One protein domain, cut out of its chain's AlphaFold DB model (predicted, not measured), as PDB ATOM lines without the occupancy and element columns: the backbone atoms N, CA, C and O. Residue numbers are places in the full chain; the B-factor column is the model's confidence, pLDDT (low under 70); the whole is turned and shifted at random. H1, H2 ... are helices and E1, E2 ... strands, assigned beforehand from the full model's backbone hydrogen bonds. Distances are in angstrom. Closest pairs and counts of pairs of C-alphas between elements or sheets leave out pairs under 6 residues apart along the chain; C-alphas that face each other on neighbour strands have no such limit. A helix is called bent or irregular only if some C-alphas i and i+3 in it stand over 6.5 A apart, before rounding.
ATOM      1  N   PHE A   4       4.646  -2.040  17.313       67.88
ATOM      2  CA  PHE A   4       3.300  -2.462  17.671       67.88
ATOM      3  C   PHE A   4       2.907  -3.774  17.009       67.88
ATOM      4  O   PHE A   4       2.330  -4.637  17.661       67.88
ATOM      5  N   ILE A   5       3.235  -3.934  15.728       69.75
ATOM      6  CA  ILE A   5       2.909  -5.151  14.984       69.75
ATOM      7  C   ILE A   5       3.690  -6.322  15.573       69.75
ATOM      8  O   ILE A   5       3.114  -7.378  15.802       69.75
ATOM      9  N   GLN A   6       4.964  -6.116  15.920       69.94
ATOM     10  CA  GLN A   6       5.754  -7.136  16.612       69.94
ATOM     11  C   GLN A   6       5.157  -7.507  17.974       69.94
ATOM     12  O   GLN A   6       4.986  -8.691  18.254       69.94
ATOM     13  N   ASP A   7       4.785  -6.525  18.799       70.38
ATOM     14  CA  ASP A   7       4.162  -6.783  20.101       70.38
ATOM     15  C   ASP A   7       2.802  -7.484  19.954       70.38
ATOM     16  O   ASP A   7       2.487  -8.395  20.719       70.38
ATOM     17  N   ALA A   8       1.988  -7.105  18.969       68.94
ATOM     18  CA  ALA A   8       0.714  -7.759  18.696       68.94
ATOM     19  C   ALA A   8       0.907  -9.222  18.276       68.94
ATOM     20  O   ALA A   8       0.236 -10.096  18.822       68.94
ATOM     21  N   GLN A   9       1.862  -9.485  17.378       67.50
ATOM     22  CA  GLN A   9       2.217 -10.827  16.914       67.50
ATOM     23  C   GLN A   9       2.761 -11.706  18.049       67.50
ATOM     24  O   GLN A   9       2.348 -12.853  18.178       67.50
ATOM     25  N   LEU A  10       3.637 -11.176  18.911       69.88
ATOM     26  CA  LEU A  10       4.200 -11.914  20.054       69.88
ATOM     27  C   LEU A  10       3.158 -12.271  21.123       69.88
ATOM     28  O   LEU A  10       3.334 -13.242  21.850       69.88
ATOM     29  N   ASN A  11       2.089 -11.480  21.235       66.00
ATOM     30  CA  ASN A  11       1.022 -11.677  22.215       66.00
ATOM     31  C   ASN A  11      -0.224 -12.370  21.622       66.00
ATOM     32  O   ASN A  11      -1.294 -12.290  22.237       66.00
ATOM     33  N   ALA A  12      -0.134 -12.947  20.420       64.50
ATOM     34  CA  ALA A  12      -1.218 -13.693  19.788       64.50
ATOM     35  C   ALA A  12      -1.194 -15.154  20.258       64.50
ATOM     36  O   ALA A  12      -0.167 -15.824  20.157       64.50
ATOM     37  N   ASN A  13      -2.326 -15.657  20.752       62.47
ATOM     38  CA  ASN A  13      -2.457 -17.051  21.188       62.47
ATOM     39  C   ASN A  13      -2.927 -17.965  20.049       62.47
ATOM     40  O   ASN A  13      -2.697 -19.173  20.086       62.47
ATOM     41  N   TYR A  14      -3.570 -17.391  19.028       62.34
ATOM     42  CA  TYR A  14      -4.097 -18.119  17.877       62.34
ATOM     43  C   TYR A  14      -3.711 -17.445  16.556       62.34
ATOM     44  O   TYR A  14      -3.632 -16.218  16.501       62.34
ATOM     45  N   PRO A  15      -3.579 -18.202  15.447       61.34
ATOM     46  CA  PRO A  15      -3.270 -17.634  14.131       61.34
ATOM     47  C   PRO A  15      -4.252 -16.555  13.658       61.34
ATOM     48  O   PRO A  15      -3.879 -15.657  12.917       61.34
ATOM     49  N   ARG A  16      -5.513 -16.628  14.103       61.97
ATOM     50  CA  ARG A  16      -6.555 -15.638  13.788       61.97
ATOM     51  C   ARG A  16      -6.386 -14.300  14.517       61.97
ATOM     52  O   ARG A  16      -7.039 -13.343  14.131       61.97
ATOM     53  N   GLU A  17      -5.541 -14.234  15.544       65.00
ATOM     54  CA  GLU A  17      -5.267 -13.017  16.326       65.00
ATOM     55  C   GLU A  17      -4.020 -12.267  15.830       65.00
ATOM     56  O   GLU A  17      -3.654 -11.224  16.377       65.00
ATOM     57  N   ILE A  18      -3.337 -12.812  14.821       70.62
ATOM     58  CA  ILE A  18      -2.123 -12.233  14.260       70.62
ATOM     59  C   ILE A  18      -2.508 -11.029  13.407       70.62
ATOM     60  O   ILE A  18      -3.213 -11.152  12.411       70.62
ATOM     61  N   ILE A  19      -1.990  -9.869  13.795       76.50
ATOM     62  CA  ILE A  19      -2.069  -8.643  13.004       76.50
ATOM     63  C   ILE A  19      -0.893  -8.650  12.022       76.50
ATOM     64  O   ILE A  19       0.272  -8.721  12.432       76.50
ATOM     65  N   GLU A  20      -1.185  -8.574  10.727       81.12
ATOM     66  CA  GLU A  20      -0.173  -8.559   9.670       81.12
ATOM     67  C   GLU A  20       0.174  -7.126   9.224       81.12
ATOM     68  O   GLU A  20      -0.688  -6.251   9.113       81.12
ATOM     69  N   TRP A  21       1.461  -6.877   8.957       85.69
ATOM     70  CA  TRP A  21       1.871  -5.736   8.136       85.69
ATOM     71  C   TRP A  21       1.811  -6.164   6.677       85.69
ATOM     72  O   TRP A  21       2.610  -7.007   6.262       85.69
ATOM     73  N   ILE A  22       0.900  -5.576   5.909       87.44
ATOM     74  CA  ILE A  22       0.679  -5.970   4.518       87.44
ATOM     75  C   ILE A  22       1.208  -4.854   3.611       87.44
ATOM     76  O   ILE A  22       0.702  -3.730   3.678       87.44
ATOM     77  N   PRO A  23       2.227  -5.111   2.770       89.88
ATOM     78  CA  PRO A  23       2.703  -4.116   1.817       89.88
ATOM     79  C   PRO A  23       1.576  -3.677   0.870       89.88
ATOM     80  O   PRO A  23       0.822  -4.505   0.364       89.88
ATOM     81  N   TYR A  24       1.449  -2.370   0.638       89.88
ATOM     82  CA  TYR A  24       0.316  -1.805  -0.107       89.88
ATOM     83  C   TYR A  24       0.220  -2.315  -1.552       89.88
ATOM     84  O   TYR A  24      -0.863  -2.503  -2.098       89.88
ATOM     85  N   ASP A  25       1.360  -2.618  -2.170       91.19
ATOM     86  CA  ASP A  25       1.448  -3.123  -3.542       91.19
ATOM     87  C   ASP A  25       0.863  -4.542  -3.735       91.19
ATOM     88  O   ASP A  25       0.696  -4.994  -4.878       91.19
ATOM     89  N   ARG A  26       0.525  -5.230  -2.632       92.62
ATOM     90  CA  ARG A  26      -0.172  -6.526  -2.604       92.62
ATOM     91  C   ARG A  26      -1.683  -6.403  -2.800       92.62
ATOM     92  O   ARG A  26      -2.350  -7.420  -3.002       92.62
ATOM     93  N   PHE A  27      -2.227  -5.189  -2.774       92.56
ATOM     94  CA  PHE A  27      -3.628  -4.933  -3.084       92.56
ATOM     95  C   PHE A  27      -3.791  -4.569  -4.559       92.56
ATOM     96  O   PHE A  27      -3.065  -3.741  -5.115       92.56
ATOM     97  N   LYS A  28      -4.745  -5.222  -5.220       92.75
ATOM     98  CA  LYS A  28      -5.129  -4.967  -6.611       92.75
ATOM     99  C   LYS A  28      -6.591  -4.566  -6.686       92.75
ATOM    100  O   LYS A  28      -7.361  -4.831  -5.766       92.75
ATOM    101  N   ASP A  29      -6.951  -3.938  -7.801       92.44
ATOM    102  CA  ASP A  29      -8.339  -3.584  -8.107       92.44
ATOM    103  C   ASP A  29      -8.966  -2.688  -7.015       92.44
ATOM    104  O   ASP A  29     -10.140  -2.821  -6.674       92.44
ATOM    105  N   VAL A  30      -8.151  -1.790  -6.437       91.19
ATOM    106  CA  VAL A  30      -8.552  -0.898  -5.343       91.19
ATOM    107  C   VAL A  30      -9.633   0.062  -5.839       91.19
ATOM    108  O   VAL A  30      -9.400   0.875  -6.732       91.19
ATOM    109  N   LYS A  31     -10.823  -0.020  -5.245       92.62
ATOM    110  CA  LYS A  31     -11.990   0.789  -5.603       92.62
ATOM    111  C   LYS A  31     -12.630   1.367  -4.352       92.62
ATOM    112  O   LYS A  31     -12.983   0.630  -3.439       92.62
ATOM    113  N   GLN A  32     -12.857   2.677  -4.323       91.69
ATOM    114  CA  GLN A  32     -13.624   3.295  -3.242       91.69
ATOM    115  C   GLN A  32     -15.091   2.840  -3.313       91.69
ATOM    116  O   GLN A  32     -15.744   2.994  -4.346       91.69
ATOM    117  N   ILE A  33     -15.606   2.295  -2.213       89.62
ATOM    118  CA  ILE A  33     -16.992   1.808  -2.089       89.62
ATOM    119  C   ILE A  33     -17.824   2.636  -1.110       89.62
ATOM    120  O   ILE A  33     -19.047   2.547  -1.104       89.62
ATOM    121  N   GLY A  34     -17.183   3.478  -0.303       87.06
ATOM    122  CA  GLY A  34     -17.882   4.337   0.637       87.06
ATOM    123  C   GLY A  34     -17.007   5.469   1.146       87.06
ATOM    124  O   GLY A  34     -15.780   5.394   1.140       87.06
ATOM    125  N   ARG A  35     -17.651   6.540   1.601       90.19
ATOM    126  CA  ARG A  35     -17.010   7.637   2.325       90.19
ATOM    127  C   ARG A  35     -17.943   8.084   3.437       90.19
ATOM    128  O   ARG A  35     -19.102   8.389   3.177       90.19
ATOM    129  N   GLY A  36     -17.431   8.113   4.660       83.56
ATOM    130  CA  GLY A  36     -18.133   8.615   5.834       83.56
ATOM    131  C   GLY A  36     -17.388   9.781   6.477       83.56
ATOM    132  O   GLY A  36     -16.355  10.229   5.982       83.56
ATOM    133  N   GLY A  37     -17.897  10.252   7.618       84.00
ATOM    134  CA  GLY A  37     -17.240  11.303   8.408       84.00
ATOM    135  C   GLY A  37     -15.906  10.871   9.033       84.00
ATOM    136  O   GLY A  37     -15.094  11.722   9.372       84.00
ATOM    137  N   PHE A  38     -15.668   9.561   9.145       77.94
ATOM    138  CA  PHE A  38     -14.489   8.980   9.799       77.94
ATOM    139  C   PHE A  38     -13.461   8.386   8.826       77.94
ATOM    140  O   PHE A  38     -12.462   7.830   9.270       77.94
ATOM    141  N   GLY A  39     -13.688   8.482   7.511       84.38
ATOM    142  CA  GLY A  39     -12.750   7.969   6.513       84.38
ATOM    143  C   GLY A  39     -13.409   7.486   5.224       84.38
ATOM    144  O   GLY A  39     -14.616   7.636   5.007       84.38
ATOM    145  N   THR A  40     -12.589   6.907   4.355       89.94
ATOM    146  CA  THR A  40     -12.986   6.268   3.099       89.94
ATOM    147  C   THR A  40     -12.841   4.756   3.211       89.94
ATOM    148  O   THR A  40     -11.926   4.247   3.853       89.94
ATOM    149  N   ILE A  41     -13.764   4.036   2.584       89.69
ATOM    150  CA  ILE A  41     -13.769   2.578   2.529       89.69
ATOM    151  C   ILE A  41     -13.443   2.175   1.099       89.69
ATOM    152  O   ILE A  41     -14.079   2.653   0.153       89.69
ATOM    153  N   HIS A  42     -12.473   1.281   0.960       91.50
ATOM    154  CA  HIS A  42     -12.046   0.738  -0.317       91.50
ATOM    155  C   HIS A  42     -12.220  -0.775  -0.319       91.50
ATOM    156  O   HIS A  42     -11.860  -1.449   0.642       91.50
ATOM    157  N   TYR A  43     -12.750  -1.291  -1.418       91.06
ATOM    158  CA  TYR A  43     -12.665  -2.697  -1.763       91.06
ATOM    159  C   TYR A  43     -11.356  -2.937  -2.508       91.06
ATOM    160  O   TYR A  43     -10.958  -2.118  -3.339       91.06
ATOM    161  N   SER A  44     -10.685  -4.048  -2.226       91.56
ATOM    162  CA  SER A  44      -9.503  -4.465  -2.973       91.56
ATOM    163  C   SER A  44      -9.314  -5.971  -2.880       91.56
ATOM    164  O   SER A  44      -9.766  -6.615  -1.934       91.56
ATOM    165  N   ARG A  45      -8.610  -6.531  -3.859       90.81
ATOM    166  CA  ARG A  45      -8.200  -7.929  -3.857       90.81
ATOM    167  C   ARG A  45      -6.786  -8.039  -3.301       90.81
ATOM    168  O   ARG A  45      -5.843  -7.519  -3.898       90.81
ATOM    169  N   TRP A  46      -6.633  -8.747  -2.186       90.12
ATOM    170  CA  TRP A  46      -5.326  -9.091  -1.629       90.12
ATOM    171  C   TRP A  46      -4.754 -10.320  -2.345       90.12
ATOM    172  O   TRP A  46      -5.363 -11.388  -2.320       90.12
ATOM    173  N   ILE A  47      -3.611 -10.172  -3.020       88.19
ATOM    174  CA  ILE A  47      -3.075 -11.220  -3.910       88.19
ATOM    175  C   ILE A  47      -2.386 -12.379  -3.188       88.19
ATOM    176  O   ILE A  47      -2.387 -13.486  -3.716       88.19
ATOM    177  N   ASP A  48      -1.811 -12.132  -2.010       80.69
ATOM    178  CA  ASP A  48      -1.093 -13.166  -1.255       80.69
ATOM    179  C   ASP A  48      -2.050 -13.997  -0.383       80.69
ATOM    180  O   ASP A  48      -1.742 -15.133  -0.024       80.69
ATOM    181  N   GLY A  49      -3.230 -13.443  -0.073       73.75
ATOM    182  CA  GLY A  49      -4.139 -13.988   0.932       73.75
ATOM    183  C   GLY A  49      -3.546 -13.928   2.343       73.75
ATOM    184  O   GLY A  49      -2.411 -13.500   2.542       73.75
ATOM    185  N   GLN A  50      -4.319 -14.356   3.346       67.00
ATOM    186  CA  GLN A  50      -3.808 -14.380   4.718       67.00
ATOM    187  C   GLN A  50      -2.726 -15.443   4.910       67.00
ATOM    188  O   GLN A  50      -2.771 -16.522   4.303       67.00
ATOM    189  N   ILE A  51      -1.851 -15.225   5.890       60.94
ATOM    190  CA  ILE A  51      -1.001 -16.296   6.400       60.94
ATOM    191  C   ILE A  51      -1.906 -17.308   7.124       60.94
ATOM    192  O   ILE A  51      -2.511 -17.029   8.160       60.94
ATOM    193  N   THR A  52      -2.062 -18.503   6.548       54.00
ATOM    194  CA  THR A  52      -2.897 -19.587   7.113       54.00
ATOM    195  C   THR A  52      -2.097 -20.580   7.954       54.00
ATOM    196  O   THR A  52      -2.662 -21.274   8.799       54.00
ATOM    197  N   ARG A  53      -0.775 -20.639   7.763       40.75
ATOM    198  CA  ARG A  53       0.128 -21.545   8.475       40.75
ATOM    199  C   ARG A  53       1.373 -20.768   8.870       40.75
ATOM    200  O   ARG A  53       2.171 -20.390   8.021       40.75
ATOM    201  N   TRP A  54       1.514 -20.493  10.161       47.59
ATOM    202  CA  TRP A  54       2.763 -19.956  10.680       47.59
ATOM    203  C   TRP A  54       3.816 -21.057  10.508       47.59
ATOM    204  O   TRP A  54       3.673 -22.139  11.080       47.59
ATOM    205  N   ASP A  55       4.850 -20.814   9.707       39.31
ATOM    206  CA  ASP A  55       6.097 -21.575   9.777       39.31
ATOM    207  C   ASP A  55       6.720 -21.306  11.157       39.31
ATOM    208  O   ASP A  55       7.560 -20.423  11.331       39.31
ATOM    209  N   ILE A  56       6.254 -22.057  12.161       42.94
ATOM    210  CA  ILE A  56       6.589 -21.950  13.595       42.94
ATOM    211  C   ILE A  56       8.105 -22.046  13.864       42.94
ATOM    212  O   ILE A  56       8.565 -21.749  14.962       42.94
ATOM    213  N   ILE A  57       8.923 -22.410  12.877       38.62
ATOM    214  CA  ILE A  57      10.325 -22.758  13.110       38.62
ATOM    215  C   ILE A  57      11.272 -21.543  13.126       38.62
ATOM    216  O   ILE A  57      12.331 -21.649  13.734       38.62
ATOM    217  N   ASN A  58      10.947 -20.378  12.540       39.62
ATOM    218  CA  ASN A  58      12.045 -19.505  12.076       39.62
ATOM    219  C   ASN A  58      12.160 -18.036  12.510       39.62
ATOM    220  O   ASN A  58      12.994 -17.358  11.915       39.62
ATOM    221  N   LYS A  59      11.482 -17.503  13.542       42.25
ATOM    222  CA  LYS A  59      11.860 -16.155  14.051       42.25
ATOM    223  C   LYS A  59      11.771 -15.985  15.572       42.25
ATOM    224  O   LYS A  59      10.751 -15.568  16.107       42.25
ATOM    225  N   GLN A  60      12.897 -16.217  16.257       35.59
ATOM    226  CA  GLN A  60      13.203 -15.596  17.554       35.59
ATOM    227  C   GLN A  60      13.267 -14.064  17.405       35.59
ATOM    228  O   GLN A  60      13.868 -13.571  16.450       35.59
ATOM    229  N   CYS A  61      12.722 -13.305  18.365       35.03
ATOM    230  CA  CYS A  61      12.962 -11.863  18.479       35.03
ATOM    231  C   CYS A  61      13.412 -11.486  19.897       35.03
ATOM    232  O   CYS A  61      12.827 -11.894  20.900       35.03
ATOM    233  N   HIS A  62      14.485 -10.703  19.952       30.83
ATOM    234  CA  HIS A  62      15.200 -10.278  21.145       30.83
ATOM    235  C   HIS A  62      14.726  -8.862  21.532       30.83
ATOM    236  O   HIS A  62      15.170  -7.901  20.919       30.83
ATOM    237  N   LYS A  63      13.863  -8.755  22.562       37.81
ATOM    238  CA  LYS A  63      13.422  -7.537  23.303       37.81
ATOM    239  C   LYS A  63      12.764  -6.387  22.496       37.81
ATOM    240  O   LYS A  63      13.321  -5.931  21.510       37.81
ATOM    241  N   CYS A  64      11.694  -5.773  23.037       35.97
ATOM    242  CA  CYS A  64      11.631  -4.343  23.448       35.97
ATOM    243  C   CYS A  64      10.198  -3.798  23.689       35.97
ATOM    244  O   CYS A  64       9.234  -4.259  23.113       35.97
ATOM    245  N   HIS A  65      10.110  -2.737  24.506       37.72
ATOM    246  CA  HIS A  65       8.968  -2.228  25.297       37.72
ATOM    247  C   HIS A  65       8.299  -0.936  24.737       37.72
ATOM    248  O   HIS A  65       9.036   0.006  24.445       37.72
ATOM    249  N   GLY A  66       6.964  -0.797  24.621       36.00
ATOM    250  CA  GLY A  66       6.313   0.502  24.303       36.00
ATOM    251  C   GLY A  66       4.768   0.503  24.288       36.00
ATOM    252  O   GLY A  66       4.151  -0.258  23.562       36.00
ATOM    253  N   ASN A  67       4.132   1.379  25.081       43.06
ATOM    254  CA  ASN A  67       2.787   1.170  25.657       43.06
ATOM    255  C   ASN A  67       1.589   1.938  25.031       43.06
ATOM    256  O   ASN A  67       0.529   1.956  25.649       43.06
ATOM    257  N   SER A  68       1.671   2.561  23.844       41.41
ATOM    258  CA  SER A  68       0.578   3.465  23.391       41.41
ATOM    259  C   SER A  68      -0.472   2.870  22.438       41.41
ATOM    260  O   SER A  68      -1.555   3.434  22.316       41.41
ATOM    261  N   LEU A  69      -0.207   1.735  21.783       42.81
ATOM    262  CA  LEU A  69      -1.143   1.100  20.831       42.81
ATOM    263  C   LEU A  69      -1.862  -0.135  21.415       42.81
ATOM    264  O   LEU A  69      -2.706  -0.761  20.774       42.81
ATOM    265  N   LYS A  70      -1.577  -0.444  22.684       43.75
ATOM    266  CA  LYS A  70      -2.098  -1.603  23.418       43.75
ATOM    267  C   LYS A  70      -3.631  -1.613  23.504       43.75
ATOM    268  O   LYS A  70      -4.234  -2.677  23.433       43.75
ATOM    269  N   ASN A  71      -4.261  -0.440  23.581       41.84
ATOM    270  CA  ASN A  71      -5.714  -0.323  23.744       41.84
ATOM    271  C   ASN A  71      -6.497  -0.731  22.482       41.84
ATOM    272  O   ASN A  71      -7.521  -1.395  22.613       41.84
ATOM    273  N   MET A  72      -6.005  -0.415  21.274       51.09
ATOM    274  CA  MET A  72      -6.641  -0.863  20.021       51.09
ATOM    275  C   MET A  72      -6.508  -2.376  19.839       51.09
ATOM    276  O   MET A  72      -7.482  -3.047  19.515       51.09
ATOM    277  N   ALA A  73      -5.329  -2.931  20.140       46.41
ATOM    278  CA  ALA A  73      -5.125  -4.376  20.115       46.41
ATOM    279  C   ALA A  73      -6.013  -5.109  21.135       46.41
ATOM    280  O   ALA A  73      -6.537  -6.167  20.818       46.41
ATOM    281  N   ILE A  74      -6.226  -4.559  22.338       50.03
ATOM    282  CA  ILE A  74      -7.126  -5.159  23.340       50.03
ATOM    283  C   ILE A  74      -8.589  -5.135  22.869       50.03
ATOM    284  O   ILE A  74      -9.267  -6.147  23.007       50.03
ATOM    285  N   HIS A  75      -9.067  -4.033  22.274       48.19
ATOM    286  CA  HIS A  75     -10.440  -3.952  21.752       48.19
ATOM    287  C   HIS A  75     -10.694  -4.959  20.617       48.19
ATOM    288  O   HIS A  75     -11.766  -5.552  20.541       48.19
ATOM    289  N   LEU A  76      -9.690  -5.197  19.768       51.78
ATOM    290  CA  LEU A  76      -9.765  -6.152  18.657       51.78
ATOM    291  C   LEU A  76      -9.597  -7.613  19.117       51.78
ATOM    292  O   LEU A  76     -10.208  -8.510  18.545       51.78
ATOM    293  N   LYS A  77      -8.838  -7.863  20.198       48.19
ATOM    294  CA  LYS A  77      -8.667  -9.194  20.816       48.19
ATOM    295  C   LYS A  77      -9.943  -9.763  21.447       48.19
ATOM    296  O   LYS A  77     -10.011 -10.965  21.672       48.19
ATOM    297  N   MET A  78     -10.952  -8.939  21.734       48.78
ATOM    298  CA  MET A  78     -12.206  -9.401  22.347       48.78
ATOM    299  C   MET A  78     -13.196 -10.051  21.359       48.78
ATOM    300  O   MET A  78     -14.264 -10.491  21.770       48.78
ATOM    301  N   GLN A  79     -12.867 -10.159  20.069       47.75
ATOM    302  CA  GLN A  79     -13.798 -10.591  19.016       47.75
ATOM    303  C   GLN A  79     -13.772 -12.100  18.702       47.75
ATOM    304  O   GLN A  79     -13.936 -12.506  17.555       47.75
ATOM    305  N   ASN A  80     -13.583 -12.956  19.708       47.22
ATOM    306  CA  ASN A  80     -13.629 -14.414  19.520       47.22
ATOM    307  C   ASN A  80     -15.052 -15.002  19.680       47.22
ATOM    308  O   ASN A  80     -15.231 -16.217  19.643       47.22
ATOM    309  N   GLU A  81     -16.073 -14.151  19.831       50.62
ATOM    310  CA  GLU A  81     -17.480 -14.538  20.002       50.62
ATOM    311  C   GLU A  81     -18.308 -14.213  18.743       50.62
ATOM    312  O   GLU A  81     -19.160 -13.331  18.730       50.62
ATOM    313  N   GLY A  82     -18.016 -14.914  17.642       53.03
ATOM    314  CA  GLY A  82     -18.959 -15.241  16.556       53.03
ATOM    315  C   GLY A  82     -19.557 -14.134  15.669       53.03
ATOM    316  O   GLY A  82     -20.148 -14.478  14.651       53.03
ATOM    317  N   ALA A  83     -19.425 -12.847  15.998       55.47
ATOM    318  CA  ALA A  83     -20.219 -11.782  15.365       55.47
ATOM    319  C   ALA A  83     -19.404 -10.591  14.831       55.47
ATOM    320  O   ALA A  83     -19.956  -9.505  14.647       55.47
ATOM    321  N   SER A  84     -18.096 -10.744  14.602       67.19
ATOM    322  CA  SER A  84     -17.253  -9.621  14.179       67.19
ATOM    323  C   SER A  84     -16.500  -9.852  12.881       67.19
ATOM    324  O   SER A  84     -15.991 -10.943  12.633       67.19
ATOM    325  N   ILE A  85     -16.434  -8.790  12.073       74.44
ATOM    326  CA  ILE A  85     -15.664  -8.749  10.832       74.44
ATOM    327  C   ILE A  85     -14.206  -8.987  11.183       74.44
ATOM    328  O   ILE A  85     -13.620  -8.262  11.990       74.44
ATOM    329  N   LYS A  86     -13.611  -9.993  10.554       76.94
ATOM    330  CA  LYS A  86     -12.231 -10.345  10.827       76.94
ATOM    331  C   LYS A  86     -11.283  -9.219  10.430       76.94
ATOM    332  O   LYS A  86     -11.338  -8.691   9.320       76.94
ATOM    333  N   PHE A  87     -10.371  -8.903  11.341       82.00
ATOM    334  CA  PHE A  87      -9.288  -7.958  11.124       82.00
ATOM    335  C   PHE A  87      -8.004  -8.697  10.755       82.00
ATOM    336  O   PHE A  87      -7.515  -9.519  11.525       82.00
ATOM    337  N   TYR A  88      -7.467  -8.404   9.572       82.62
ATOM    338  CA  TYR A  88      -6.246  -9.033   9.062       82.62
ATOM    339  C   TYR A  88      -4.992  -8.252   9.438       82.62
ATOM    340  O   TYR A  88      -3.944  -8.834   9.710       82.62
ATOM    341  N   GLY A  89      -5.079  -6.924   9.466       86.00
ATOM    342  CA  GLY A  89      -3.928  -6.105   9.796       86.00
ATOM    343  C   GLY A  89      -3.985  -4.705   9.225       86.00
ATOM    344  O   GLY A  89      -5.060  -4.145   9.014       86.00
ATOM    345  N   ILE A  90      -2.812  -4.127   9.000       88.94
ATOM    346  CA  ILE A  90      -2.683  -2.756   8.511       88.94
ATOM    347  C   ILE A  90      -1.748  -2.674   7.313       88.94
ATOM    348  O   ILE A  90      -0.808  -3.457   7.163       88.94
ATOM    349  N   THR A  91      -2.003  -1.676   6.478       90.31
ATOM    350  CA  THR A  91      -1.135  -1.281   5.372       90.31
ATOM    351  C   THR A  91      -0.882   0.218   5.423       90.31
ATOM    352  O   THR A  91      -1.636   0.963   6.057       90.31
ATOM    353  N   GLN A  92       0.173   0.660   4.750       90.44
ATOM    354  CA  GLN A  92       0.472   2.069   4.564       90.44
ATOM    355  C   GLN A  92       0.608   2.357   3.079       90.44
ATOM    356  O   GLN A  92       1.434   1.750   2.398       90.44
ATOM    357  N   ASP A  93      -0.187   3.308   2.608       88.19
ATOM    358  CA  ASP A  93      -0.084   3.835   1.258       88.19
ATOM    359  C   ASP A  93       1.260   4.579   1.105       88.19
ATOM    360  O   ASP A  93       1.533   5.505   1.877       88.19
ATOM    361  N   PRO A  94       2.131   4.177   0.163       88.44
ATOM    362  CA  PRO A  94       3.440   4.794  -0.016       88.44
ATOM    363  C   PRO A  94       3.370   6.222  -0.572       88.44
ATOM    364  O   PRO A  94       4.326   6.969  -0.383       88.44
ATOM    365  N   GLU A  95       2.281   6.605  -1.244       89.75
ATOM    366  CA  GLU A  95       2.101   7.933  -1.836       89.75
ATOM    367  C   GLU A  95       1.545   8.924  -0.815       89.75
ATOM    368  O   GLU A  95       2.048  10.038  -0.669       89.75
ATOM    369  N   THR A  96       0.508   8.518  -0.080       89.75
ATOM    370  CA  THR A  96      -0.167   9.401   0.886       89.75
ATOM    371  C   THR A  96       0.376   9.272   2.307       89.75
ATOM    372  O   THR A  96      -0.008  10.049   3.181       89.75
ATOM    373  N   HIS A  97       1.221   8.267   2.566       85.50
ATOM    374  CA  HIS A  97       1.690   7.852   3.894       85.50
ATOM    375  C   HIS A  97       0.573   7.531   4.896       85.50
ATOM    376  O   HIS A  97       0.835   7.378   6.094       85.50
ATOM    377  N   SER A  98      -0.662   7.393   4.411       86.38
ATOM    378  CA  SER A  98      -1.836   7.118   5.227       86.38
ATOM    379  C   SER A  98      -1.915   5.637   5.575       86.38
ATOM    380  O   SER A  98      -1.637   4.766   4.749       86.38
ATOM    381  N   TYR A  99      -2.322   5.350   6.808       88.12
ATOM    382  CA  TYR A  99      -2.536   3.986   7.278       88.12
ATOM    383  C   TYR A  99      -3.973   3.549   7.012       88.12
ATOM    384  O   TYR A  99      -4.912   4.313   7.230       88.12
ATOM    385  N   SER A 100      -4.137   2.303   6.579       90.31
ATOM    386  CA  SER A 100      -5.440   1.674   6.362       90.31
ATOM    387  C   SER A 100      -5.541   0.359   7.127       90.31
ATOM    388  O   SER A 100      -4.563  -0.382   7.237       90.31
ATOM    389  N   MET A 101      -6.733   0.075   7.649       90.38
ATOM    390  CA  MET A 101      -7.074  -1.210   8.262       90.38
ATOM    391  C   MET A 101      -7.585  -2.177   7.197       90.38
ATOM    392  O   MET A 101      -8.373  -1.789   6.337       90.38
ATOM    393  N   ILE A 102      -7.158  -3.434   7.283       90.06
ATOM    394  CA  ILE A 102      -7.552  -4.506   6.373       90.06
ATOM    395  C   ILE A 102      -8.540  -5.416   7.094       90.06
ATOM    396  O   ILE A 102      -8.215  -6.026   8.115       90.06
ATOM    397  N   LEU A 103      -9.755  -5.473   6.557       88.12
ATOM    398  CA  LEU A 103     -10.904  -6.175   7.119       88.12
ATOM    399  C   LEU A 103     -11.450  -7.183   6.104       88.12
ATOM    400  O   LEU A 103     -11.272  -7.017   4.898       88.12
ATOM    401  N   GLU A 104     -12.102  -8.226   6.600       86.50
ATOM    402  CA  GLU A 104     -12.834  -9.181   5.773       86.50
ATOM    403  C   GLU A 104     -14.010  -8.536   5.048       86.50
ATOM    404  O   GLU A 104     -14.699  -7.664   5.579       86.50
ATOM    405  N   ASP A 105     -14.210  -8.970   3.804       84.94
ATOM    406  CA  ASP A 105     -15.304  -8.500   2.974       84.94
ATOM    407  C   ASP A 105     -16.637  -9.034   3.504       84.94
ATOM    408  O   ASP A 105     -16.876 -10.241   3.556       84.94
ATOM    409  N   ALA A 106     -17.526  -8.116   3.877       81.94
ATOM    410  CA  ALA A 106     -18.895  -8.429   4.257       81.94
ATOM    411  C   ALA A 106     -19.778  -8.441   3.001       81.94
ATOM    412  O   ALA A 106     -20.545  -7.511   2.750       81.94
ATOM    413  N   SER A 107     -19.637  -9.498   2.196       74.25
ATOM    414  CA  SER A 107     -20.319  -9.633   0.898       74.25
ATOM    415  C   SER A 107     -21.855  -9.598   0.974       74.25
ATOM    416  O   SER A 107     -22.507  -9.249  -0.008       74.25
ATOM    417  N   GLU A 108     -22.442  -9.875   2.144       73.94
ATOM    418  CA  GLU A 108     -23.890  -9.772   2.397       73.94
ATOM    419  C   GLU A 108     -24.389  -8.323   2.584       73.94
ATOM    420  O   GLU A 108     -25.576  -8.083   2.810       73.94
ATOM    421  N   GLY A 109     -23.499  -7.337   2.451       74.75
ATOM    422  CA  GLY A 109     -23.837  -5.925   2.564       74.75
ATOM    423  C   GLY A 109     -23.972  -5.466   4.015       74.75
ATOM    424  O   GLY A 109     -23.446  -6.073   4.947       74.75
ATOM    425  N   ASN A 110     -24.634  -4.325   4.222       78.56
ATOM    426  CA  ASN A 110     -24.787  -3.745   5.557       78.56
ATOM    427  C   ASN A 110     -26.196  -3.961   6.125       78.56
ATOM    428  O   ASN A 110     -27.198  -3.954   5.409       78.56
ATOM    429  N   LEU A 111     -26.273  -4.057   7.455       78.38
ATOM    430  CA  LEU A 111     -27.524  -4.257   8.187       78.38
ATOM    431  C   LEU A 111     -28.597  -3.213   7.831       78.38
ATOM    432  O   LEU A 111     -29.779  -3.531   7.793       78.38
ATOM    433  N   ARG A 112     -28.213  -1.965   7.534       80.62
ATOM    434  CA  ARG A 112     -29.173  -0.907   7.188       80.62
ATOM    435  C   ARG A 112     -29.901  -1.204   5.877       80.62
ATOM    436  O   ARG A 112     -31.095  -0.929   5.788       80.62
ATOM    437  N   GLU A 113     -29.212  -1.726   4.870       80.56
ATOM    438  CA  GLU A 113     -29.831  -2.144   3.609       80.56
ATOM    439  C   GLU A 113     -30.700  -3.380   3.803       80.56
ATOM    440  O   GLU A 113     -31.852  -3.378   3.373       80.56
ATOM    441  N   TYR A 114     -30.206  -4.368   4.553       79.88
ATOM    442  CA  TYR A 114     -30.984  -5.553   4.900       79.88
ATOM    443  C   TYR A 114     -32.312  -5.190   5.587       79.88
ATOM    444  O   TYR A 114     -33.370  -5.677   5.191       79.88
ATOM    445  N   LEU A 115     -32.284  -4.296   6.582       83.00
ATOM    446  CA  LEU A 115     -33.488  -3.880   7.309       83.00
ATOM    447  C   LEU A 115     -34.453  -3.077   6.429       83.00
ATOM    448  O   LEU A 115     -35.661  -3.236   6.567       83.00
ATOM    449  N   LYS A 116     -33.957  -2.246   5.505       82.81
ATOM    450  CA  LYS A 116     -34.824  -1.529   4.553       82.81
ATOM    451  C   LYS A 116     -35.602  -2.484   3.654       82.81
ATOM    452  O   LYS A 116     -36.768  -2.230   3.396       82.81
ATOM    453  N   ILE A 117     -34.956  -3.551   3.191       81.12
ATOM    454  CA  ILE A 117     -35.565  -4.530   2.283       81.12
ATOM    455  C   ILE A 117     -36.558  -5.432   3.028       81.12
ATOM    456  O   ILE A 117     -37.594  -5.780   2.477       81.12
ATOM    457  N   ASN A 118     -36.256  -5.808   4.277       75.75
ATOM    458  CA  ASN A 118     -36.998  -6.856   4.987       75.75
ATOM    459  C   ASN A 118     -37.992  -6.354   6.049       75.75
ATOM    460  O   ASN A 118     -38.779  -7.156   6.546       75.75
ATOM    461  N   LEU A 119     -37.964  -5.073   6.437       73.44
ATOM    462  CA  LEU A 119     -38.877  -4.517   7.454       73.44
ATOM    463  C   LEU A 119     -39.772  -3.383   6.951       73.44
ATOM    464  O   LEU A 119     -40.691  -2.989   7.665       73.44
ATOM    465  N   ILE A 120     -39.529  -2.862   5.750       60.38
ATOM    466  CA  ILE A 120     -40.409  -1.885   5.105       60.38
ATOM    467  C   ILE A 120     -41.039  -2.592   3.905       60.38
ATOM    468  O   ILE A 120     -40.593  -2.445   2.773       60.38
TER     469      ILE A 120
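Overview. This is residues 4 to 120 of the 122 residues of the protein "Protein kinase domain-containing protein" of Diversispora epigaea (UniProt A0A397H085). The hairpin E3-E4 lies in the middle, between the bent hairpin E1-E2 and two short helices, H1 and H2; a wide loop, residues 47 to 69, swings out past H1, and residues 107 to 120, with H3, stick out as an arm that adds to the length. The printed part has 117 residues, in the order H1 E1 E2 H2 E3 E4 H3, with two antiparallel two-strand sheets. The class is mixed, with under half of the residues in named elements. The whole is elongated, 58 by 36 by 29 A, and only just loose, close to compact, with a radius of gyration of the C-alphas of 16.6 A.

Along the chain. Find C-alpha 4 at (3.300, -2.462, 17.671), where H1, residues 4 to 10, begins. E1, residues 27 to 36, runs 21.8 A and bends by 71 degrees at residue 30; E2, residues 39 to 46, runs 20.3 A and bends by 53 degrees at residue 43. Next come H2, residues 70 to 77, E3, residues 87 to 92, 15.5 A, and E4, residues 99 to 103, 13.2 A. H3, residues 111 to 119, ends at C-alpha 119, (-38.877, -4.517, 7.454).

Arrangement. In the hairpin E1 and E2, look for N 31 and O 43, 2.8 A apart; in the hairpin E3 and E4, for N 102 and O 89, 2.8 A. E2 and E4 are near each other. Residues 20 to 21 pair parallel with residues 89 to 90 of E3. H1 and H2 are close but not clearly touching, with closest C-alphas Ala 8 and Ala 73, 6.9 A. In H1, H2 and H3 every O i to N i+4 pair is within hydrogen-bond range.

Size, cuts and confidence. The C-alphas of His 62 and Ile 120 are farthest apart, 58.5 A. The printed part has no cut; the links H1 to E1 and E2 to H2 are long. The pLDDT is under 70 at 49 residues, among them 50 to 84.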